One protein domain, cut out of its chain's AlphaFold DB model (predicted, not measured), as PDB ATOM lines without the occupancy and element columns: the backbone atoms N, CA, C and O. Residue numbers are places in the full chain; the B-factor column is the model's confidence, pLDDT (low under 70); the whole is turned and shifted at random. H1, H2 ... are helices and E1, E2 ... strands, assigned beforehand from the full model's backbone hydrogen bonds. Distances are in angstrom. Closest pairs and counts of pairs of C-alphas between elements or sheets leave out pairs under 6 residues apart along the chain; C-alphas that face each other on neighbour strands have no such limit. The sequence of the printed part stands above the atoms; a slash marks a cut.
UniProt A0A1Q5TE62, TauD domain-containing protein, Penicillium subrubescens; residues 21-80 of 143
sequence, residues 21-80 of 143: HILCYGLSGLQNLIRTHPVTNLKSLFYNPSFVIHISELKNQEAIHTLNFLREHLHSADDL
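What this domain is: This is residues 21 to 80 of the 143 residues of the protein "TauD domain-containing protein" of Penicillium subrubescens (UniProt A0A1Q5TE62). Two small two-stranded hairpins, E1 with E2 and E3 with E4, make one side of the domain and a single long helix, H1, makes the other, with the unnamed stretch of residues 46 to 59 leading from one side to the other. E2 runs on into E3 at 71 degrees, which sets the two hairpins at a corner; residues 37 to 42, at the tip of the second hairpin, and residues 75 to 80, at the far end of the helix, stick out. The printed part has 60 residues with four named strands and then one named helix, in the order E1, E2, E3, E4, H1; each sheet is an antiparallel pair, and the class is mixed, helices and strands. The whole is only just compact, close to loose, with a radius of gyration of the C-alphas of 12.1 A and spans of 35 by 29 by 18 A.

Where its parts are: E1, residues 23 to 26, begins at C-alpha 23 at (463.823, 420.337, 496.085) and is 9.6 A long from first to last C-alpha. E2 is residues 29 to 32, 10.3 A long. E3 is residues 34 to 36, 6.9 A, and E4 is residues 43 to 45, 7.0 A. H1, residues 60 to 76, begins at C-alpha 60 at (463.447, 432.601, 502.035) and ends 24.1 A away at C-alpha 76 at (482.782, 432.528, 487.641).

How they stand to each other: E1 and E2 form a hairpin with a tight link of 2 residues, antiparallel at 137 degrees between their directions; the C-alphas of Leu 23 and Asn 32 face each other at 4.5 A. N 24 and O 31 are within hydrogen-bond range at 2.8 A, as are N 31 and O 24 at 2.9 A. E2 and E3 meet only through their link, a tight one of 1 residue. E1 and E3 are only just apart, their closest C-alphas 8.3 A from each other. E3 and E4 form the second hairpin with a short link of 6 residues, antiparallel at 145 degrees; the C-alphas of Thr 36 and Lys 43 face each other at 4.5 A. N 35 and O 44, and N 44 and O 35, are each within hydrogen-bond range at 2.9 A. H1 is apart from E1, E2 and E3. In H1 every O i to N i+4 pair is within hydrogen-bond range.

The domain as a whole: The two C-alphas farthest apart are those of Val 39 and Gln 61, 36.0 A. The C-alphas of His 21 and Leu 80, the first and last printed, are 24.0 A apart. The printed part has no cut. The link from E4 to H1, 14 residues, is long. Without the stretches that stand free, 48 residues remain, spanning 26 by 21 by 18 A. The mean pLDDT of the printed part is 87.0; residues 21 to 22 and 24 to 28, of which 24 to 26 belong to E1, are under 70.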
ATOM      1  N   HIS A  21     467.536 414.810 498.831       56.81
ATOM      2  CA  HIS A  21     466.709 415.571 497.891       56.81
ATOM      3  C   HIS A  21     466.443 417.029 498.296       56.81
ATOM      4  O   HIS A  21     465.410 417.335 498.870       56.81
ATOM      5  N   ILE A  22     467.354 417.946 497.955       65.50
ATOM      6  CA  ILE A  22     467.027 419.381 497.969       65.50
ATOM      7  C   ILE A  22     466.054 419.625 496.815       65.50
ATOM      8  O   ILE A  22     466.407 419.334 495.669       65.50
ATOM      9  N   LEU A  23     464.850 420.118 497.093       75.19
ATOM     10  CA  LEU A  23     463.823 420.337 496.085       75.19
ATOM     11  C   LEU A  23     463.727 421.814 495.715       75.19
ATOM     12  O   LEU A  23     463.710 422.705 496.562       75.19
ATOM     13  N   CYS A  24     463.594 422.082 494.425       67.44
ATOM     14  CA  CYS A  24     463.434 423.418 493.885       67.44
ATOM     15  C   CYS A  24     462.152 423.550 493.061       67.44
ATOM     16  O   CYS A  24     461.702 422.592 492.428       67.44
ATOM     17  N   TYR A  25     461.582 424.754 493.030       61.62
ATOM     18  CA  TYR A  25     460.449 425.070 492.157       61.62
ATOM     19  C   TYR A  25     460.941 425.499 490.773       61.62
ATOM     20  O   TYR A  25     461.675 426.482 490.659       61.62
ATOM     21  N   GLY A  26     460.519 424.762 489.740       59.81
ATOM     22  CA  GLY A  26     460.700 425.107 488.328       59.81
ATOM     23  C   GLY A  26     459.366 425.225 487.581       59.81
ATOM     24  O   GLY A  26     458.294 425.098 488.170       59.81
ATOM     25  N   LEU A  27     459.424 425.423 486.258       60.03
ATOM     26  CA  LEU A  27     458.244 425.648 485.400       60.03
ATOM     27  C   LEU A  27     457.175 424.539 485.461       60.03
ATOM     28  O   LEU A  27     456.004 424.806 485.221       60.03
ATOM     29  N   SER A  28     457.566 423.302 485.768       63.88
ATOM     30  CA  SER A  28     456.675 422.136 485.854       63.88
ATOM     31  C   SER A  28     456.362 421.704 487.295       63.88
ATOM     32  O   SER A  28     455.844 420.607 487.506       63.88
ATOM     33  N   GLY A  29     456.684 422.542 488.288       74.88
ATOM     34  CA  GLY A  29     456.482 422.265 489.711       74.88
ATOM     35  C   GLY A  29     457.763 421.860 490.444       74.88
ATOM     36  O   GLY A  29     458.862 422.299 490.101       74.88
ATOM     37  N   LEU A  30     457.604 421.048 491.489       80.12
ATOM     38  CA  LEU A  30     458.679 420.627 492.388       80.12
ATOM     39  C   LEU A  30     459.632 419.635 491.696       80.12
ATOM     40  O   LEU A  30     459.194 418.615 491.161       80.12
ATOM     41  N   GLN A  31     460.931 419.927 491.711       83.81
ATOM     42  CA  GLN A  31     461.996 419.129 491.089       83.81
ATOM     43  C   GLN A  31     463.166 418.941 492.057       83.81
ATOM     44  O   GLN A  31     463.324 419.721 492.987       83.81
ATOM     45  N   ASN A  32     464.013 417.934 491.835       87.19
ATOM     46  CA  ASN A  32     465.249 417.776 492.609       87.19
ATOM     47  C   ASN A  32     466.332 418.723 492.081       87.19
ATOM     48  O   ASN A  32     466.588 418.738 490.882       87.19
ATOM     49  N   LEU A  33     467.025 419.432 492.973       90.06
ATOM     50  CA  LEU A  33     468.182 420.268 492.639       90.06
ATOM     51  C   LEU A  33     469.387 419.429 492.189       90.06
ATOM     52  O   LEU A  33     470.273 419.929 491.507       90.06
ATOM     53  N   ILE A  34     469.415 418.142 492.544       92.38
ATOM     54  CA  ILE A  34     470.382 417.162 492.046       92.38
ATOM     55  C   ILE A  34     469.639 416.132 491.203       92.38
ATOM     56  O   ILE A  34     468.641 415.563 491.648       92.38
ATOM     57  N   ARG A  35     470.156 415.854 490.010       92.88
ATOM     58  CA  ARG A  35     469.644 414.824 489.105       92.88
ATOM     59  C   ARG A  35     470.672 413.712 488.948       92.88
ATOM     60  O   ARG A  35     471.869 413.975 488.942       92.88
ATOM     61  N   THR A  36     470.199 412.487 488.757       95.31
ATOM     62  CA  THR A  36     471.014 411.375 488.263       95.31
ATOM     63  C   THR A  36     470.847 411.253 486.752       95.31
ATOM     64  O   THR A  36     469.730 411.224 486.231       95.31
ATOM     65  N   HIS A  37     471.961 411.208 486.030       95.06
ATOM     66  CA  HIS A  37     471.966 410.998 484.591       95.06
ATOM     67  C   HIS A  37     471.598 409.534 484.277       95.06
ATOM     68  O   HIS A  37     472.269 408.632 484.773       95.06
ATOM     69  N   PRO A  38     470.588 409.257 483.431       93.94
ATOM     70  CA  PRO A  38     470.018 407.909 483.275       93.94
ATOM     71  C   PRO A  38     470.974 406.878 482.660       93.94
ATOM     72  O   PRO A  38     470.778 405.685 482.843       93.94
ATOM     73  N   VAL A  39     471.969 407.326 481.882       93.75
ATOM     74  CA  VAL A  39     472.921 406.431 481.194       93.75
ATOM     75  C   VAL A  39     474.177 406.204 482.036       93.75
ATOM     76  O   VAL A  39     474.552 405.071 482.301       93.75
ATOM     77  N   THR A  40     474.833 407.284 482.463       93.31
ATOM     78  CA  THR A  40     476.089 407.233 483.221       93.31
ATOM     79  C   THR A  40     475.901 406.989 484.720       93.31
ATOM     80  O   THR A  40     476.880 406.713 485.402       93.31
ATOM     81  N   ASN A  41     474.681 407.120 485.253       93.44
ATOM     82  CA  ASN A  41     474.372 407.095 486.691       93.44
ATOM     83  C   ASN A  41     475.135 408.137 487.531       93.44
ATOM     84  O   ASN A  41     475.164 408.058 488.763       93.44
ATOM     85  N   LEU A  42     475.706 409.148 486.870       95.44
ATOM     86  CA  LEU A  42     476.397 410.242 487.535       95.44
ATOM     87  C   LEU A  42     475.409 411.307 488.005       95.44
ATOM     88  O   LEU A  42     474.438 411.634 487.317       95.44
ATOM     89  N   LYS A  43     475.676 411.870 489.178       95.12
ATOM     90  CA  LYS A  43     474.941 412.994 489.752       95.12
ATOM     91  C   LYS A  43     475.411 414.302 489.113       95.12
ATOM     92  O   LYS A  43     476.611 414.546 489.000       95.12
ATOM     93  N   SER A  44     474.461 415.157 488.749       93.56
ATOM     94  CA  SER A  44     474.692 416.517 488.263       93.56
ATOM     95  C   SER A  44     473.802 417.521 488.994       93.56
ATOM     96  O   SER A  44     472.721 417.190 489.494       93.56
ATOM     97  N   LEU A  45     474.264 418.771 489.060       92.00
ATOM     98  CA  LEU A  45     473.458 419.879 489.555       92.00
ATOM     99  C   LEU A  45     472.376 420.209 488.517       92.00
ATOM    100  O   LEU A  45     472.672 420.663 487.414       92.00
ATOM    101  N   PHE A  46     471.113 420.002 488.876       91.62
ATOM    102  CA  PHE A  46     469.954 420.325 488.051       91.62
ATOM    103  C   PHE A  46     469.447 421.731 488.379       91.62
ATOM    104  O   PHE A  46     468.351 421.934 488.896       91.62
ATOM    105  N   TYR A  47     470.299 422.715 488.100       90.94
ATOM    106  CA  TYR A  47     470.042 424.119 488.385       90.94
ATOM    107  C   TYR A  47     470.130 424.945 487.106       90.94
ATOM    108  O   TYR A  47     471.122 424.903 486.382       90.94
ATOM    109  N   ASN A  48     469.087 425.731 486.847       89.50
ATOM    110  CA  ASN A  48     469.102 426.762 485.822       89.50
ATOM    111  C   ASN A  48     468.645 428.087 486.456       89.50
ATOM    112  O   ASN A  48     467.490 428.163 486.897       89.50
ATOM    113  N   PRO A  49     469.500 429.129 486.477       88.38
ATOM    114  CA  PRO A  49     469.175 430.418 487.084       88.38
ATOM    115  C   PRO A  49     467.916 431.094 486.530       88.38
ATOM    116  O   PRO A  49     467.328 431.920 487.222       88.38
ATOM    117  N   SER A  50     467.509 430.769 485.299       86.06
ATOM    118  CA  SER A  50     466.317 431.328 484.653       86.06
ATOM    119  C   SER A  50     465.013 430.649 485.070       86.06
ATOM    120  O   SER A  50     463.947 431.210 484.830       86.06
ATOM    121  N   PHE A  51     465.068 429.452 485.663       85.25
ATOM    122  CA  PHE A  51     463.871 428.665 485.986       85.25
ATOM    123  C   PHE A  51     463.711 428.368 487.473       85.25
ATOM    124  O   PHE A  51     462.584 428.192 487.928       85.25
ATOM    125  N   VAL A  52     464.809 428.292 488.225       85.94
ATOM    126  CA  VAL A  52     464.774 427.943 489.645       85.94
ATOM    127  C   VAL A  52     464.680 429.205 490.500       85.94
ATOM    128  O   VAL A  52     465.623 429.995 490.552       85.94
ATOM    129  N   ILE A  53     463.553 429.367 491.197       83.75
ATOM    130  CA  ILE A  53     463.236 430.582 491.974       83.75
ATOM    131  C   ILE A  53     463.281 430.394 493.496       83.75
ATOM    132  O   ILE A  53     463.365 431.375 494.230       83.75
ATOM    133  N   HIS A  54     463.211 429.154 493.987       85.75
ATOM    134  CA  HIS A  54     463.151 428.856 495.419       85.75
ATOM    135  C   HIS A  54     463.620 427.426 495.724       85.75
ATOM    136  O   HIS A  54     463.510 426.544 494.865       85.75
ATOM    137  N   ILE A  55     464.100 427.209 496.952       89.75
ATOM    138  CA  ILE A  55     464.499 425.909 497.508       89.75
ATOM    139  C   ILE A  55     463.584 425.613 498.696       89.75
ATOM    140  O   ILE A  55     463.579 426.371 499.660       89.75
ATOM    141  N   SER A  56     462.821 424.526 498.618       85.81
ATOM    142  CA  SER A  56     461.661 424.278 499.490       85.81
ATOM    143  C   SER A  56     462.035 424.019 500.947       85.81
ATOM    144  O   SER A  56     461.269 424.333 501.853       85.81
ATOM    145  N   GLU A  57     463.206 423.434 501.181       86.69
ATOM    146  CA  GLU A  57     463.685 423.070 502.514       86.69
ATOM    147  C   GLU A  57     464.370 424.233 503.245       86.69
ATOM    148  O   GLU A  57     464.785 424.075 504.393       86.69
ATOM    149  N   LEU A  58     464.504 425.394 502.596       89.31
ATOM    150  CA  LEU A  58     465.203 426.559 503.129       89.31
ATOM    151  C   LEU A  58     464.236 427.709 503.400       89.31
ATOM    152  O   LEU A  58     463.277 427.938 502.662       89.31
ATOM    153  N   LYS A  59     464.522 428.510 504.433       92.12
ATOM    154  CA  LYS A  59     463.821 429.787 504.609       92.12
ATOM    155  C   LYS A  59     464.159 430.714 503.446       92.12
ATOM    156  O   LYS A  59     465.237 430.634 502.868       92.12
ATOM    157  N   ASN A  60     463.284 431.679 503.167       89.50
ATOM    158  CA  ASN A  60     463.447 432.601 502.035       89.50
ATOM    159  C   ASN A  60     464.843 433.237 501.940       89.50
ATOM    160  O   ASN A  60     465.445 433.221 500.874       89.50
ATOM    161  N   GLN A  61     465.383 433.758 503.046       95.00
ATOM    162  CA  GLN A  61     466.711 434.383 503.039       95.00
ATOM    163  C   GLN A  61     467.834 433.373 502.768       95.00
ATOM    164  O   GLN A  61     468.739 433.667 501.991       95.00
ATOM    165  N   GLU A  62     467.758 432.175 503.347       94.38
ATOM    166  CA  GLU A  62     468.729 431.094 503.125       94.38
ATOM    167  C   GLU A  62     468.687 430.612 501.668       94.38
ATOM    168  O   GLU A  62     469.729 430.455 501.028       94.38
ATOM    169  N   ALA A  63     467.481 430.446 501.115       91.75
ATOM    170  CA  ALA A  63     467.267 430.084 499.721       91.75
ATOM    171  C   ALA A  63     467.848 431.142 498.772       91.75
ATOM    172  O   ALA A  63     468.566 430.786 497.844       91.75
ATOM    173  N   ILE A  64     467.594 432.433 499.020       93.19
ATOM    174  CA  ILE A  64     468.129 433.532 498.201       93.19
ATOM    175  C   ILE A  64     469.659 433.516 498.204       93.19
ATOM    176  O   ILE A  64     470.264 433.546 497.134       93.19
ATOM    177  N   HIS A  65     470.289 433.422 499.379       95.75
ATOM    178  CA  HIS A  65     471.751 433.374 499.476       95.75
ATOM    179  C   HIS A  65     472.323 432.155 498.746       95.75
ATOM    180  O   HIS A  65     473.275 432.287 497.981       95.75
ATOM    181  N   THR A  66     471.702 430.986 498.913       94.75
ATOM    182  CA  THR A  66     472.132 429.746 498.251       94.75
ATOM    183  C   THR A  66     472.008 429.849 496.731       94.75
ATOM    184  O   THR A  66     472.936 429.507 496.004       94.75
ATOM    185  N   LEU A  67     470.881 430.351 496.226       93.12
ATOM    186  CA  LEU A  67     470.655 430.514 494.789       93.12
ATOM    187  C   LEU A  67     471.589 431.565 494.178       93.12
ATOM    188  O   LEU A  67     472.049 431.377 493.054       93.12
ATOM    189  N   ASN A  68     471.893 432.642 494.904       94.56
ATOM    190  CA  ASN A  68     472.874 433.634 494.469       94.56
ATOM    191  C   ASN A  68     474.275 433.027 494.393       94.56
ATOM    192  O   ASN A  68     474.921 433.173 493.362       94.56
ATOM    193  N   PHE A  69     474.688 432.261 495.404       95.44
ATOM    194  CA  PHE A  69     475.955 431.535 495.377       95.44
ATOM    195  C   PHE A  69     476.051 430.585 494.174       95.44
ATOM    196  O   PHE A  69     477.037 430.614 493.445       95.44
ATOM    197  N   LEU A  70     475.017 429.773 493.916       93.62
ATOM    198  CA  LEU A  70     475.006 428.856 492.768       93.62
ATOM    199  C   LEU A  70     475.078 429.604 491.433       93.62
ATOM    200  O   LEU A  70     475.763 429.165 490.509       93.62
ATOM    201  N   ARG A  71     474.377 430.736 491.325       92.44
ATOM    202  CA  ARG A  71     474.423 431.596 490.141       92.44
ATOM    203  C   ARG A  71     475.821 432.177 489.936       92.44
ATOM    204  O   ARG A  71     476.337 432.114 488.826       92.44
ATOM    205  N   GLU A  72     476.420 432.732 490.983       94.00
ATOM    206  CA  GLU A  72     477.767 433.304 490.943       94.00
ATOM    207  C   GLU A  72     478.808 432.247 490.588       94.00
ATOM    208  O   GLU A  72     479.612 432.485 489.694       94.00
ATOM    209  N   HIS A  73     478.733 431.061 491.194       92.06
ATOM    210  CA  HIS A  73     479.613 429.939 490.881       92.06
ATOM    211  C   HIS A  73     479.530 429.538 489.402       92.06
ATOM    212  O   HIS A  73     480.557 429.404 488.750       92.06
ATOM    213  N   LEU A  74     478.323 429.425 488.832       90.31
ATOM    214  CA  LEU A  74     478.166 429.148 487.398       90.31
ATOM    215  C   LEU A  74     478.739 430.256 486.502       90.31
ATOM    216  O   LEU A  74     479.171 429.973 485.388       90.31
ATOM    217  N   HIS A  75     478.695 431.514 486.943       88.38
ATOM    218  CA  HIS A  75     479.216 432.639 486.170       88.38
ATOM    219  C   HIS A  75     480.731 432.815 486.282       88.38
ATOM    220  O   HIS A  75     481.313 433.353 485.345       88.38
ATOM    221  N   SER A  76     481.341 432.407 487.395       90.94
ATOM    222  CA  SER A  76     482.782 432.528 487.641       90.94
ATOM    223  C   SER A  76     483.577 431.260 487.329       90.94
ATOM    224  O   SER A  76     484.805 431.313 487.310       90.94
ATOM    225  N   ALA A  77     482.907 430.132 487.070       89.19
ATOM    226  CA  ALA A  77     483.540 428.860 486.728       89.19
ATOM    227  C   ALA A  77     484.018 428.819 485.266       89.19
ATOM    228  O   ALA A  77     483.505 428.056 484.441       89.19
ATOM    229  N   ASP A  78     485.006 429.651 484.936       87.75
ATOM    230  CA  ASP A  78     485.622 429.678 483.605       87.75
ATOM    231  C   ASP A  78     486.261 428.324 483.244       87.75
ATOM    232  O   ASP A  78     486.212 427.914 482.085       87.75
ATOM    233  N   ASP A  79     486.768 427.594 484.241       91.88
ATOM    234  CA  ASP A  79     487.339 426.245 484.147       91.88
ATOM    235  C   ASP A  79     486.309 425.151 483.812       91.88
ATOM    236  O   ASP A  79     486.670 424.093 483.296       91.88
ATOM    237  N   LEU A  80     485.024 425.414 484.067       88.81
ATOM    238  CA  LEU A  80     483.903 424.526 483.740       88.81
ATOM    239  C   LEU A  80     483.114 425.003 482.511       88.81
ATOM    240  O   LEU A  80     482.108 424.388 482.142       88.81
TER     241      LEU A  80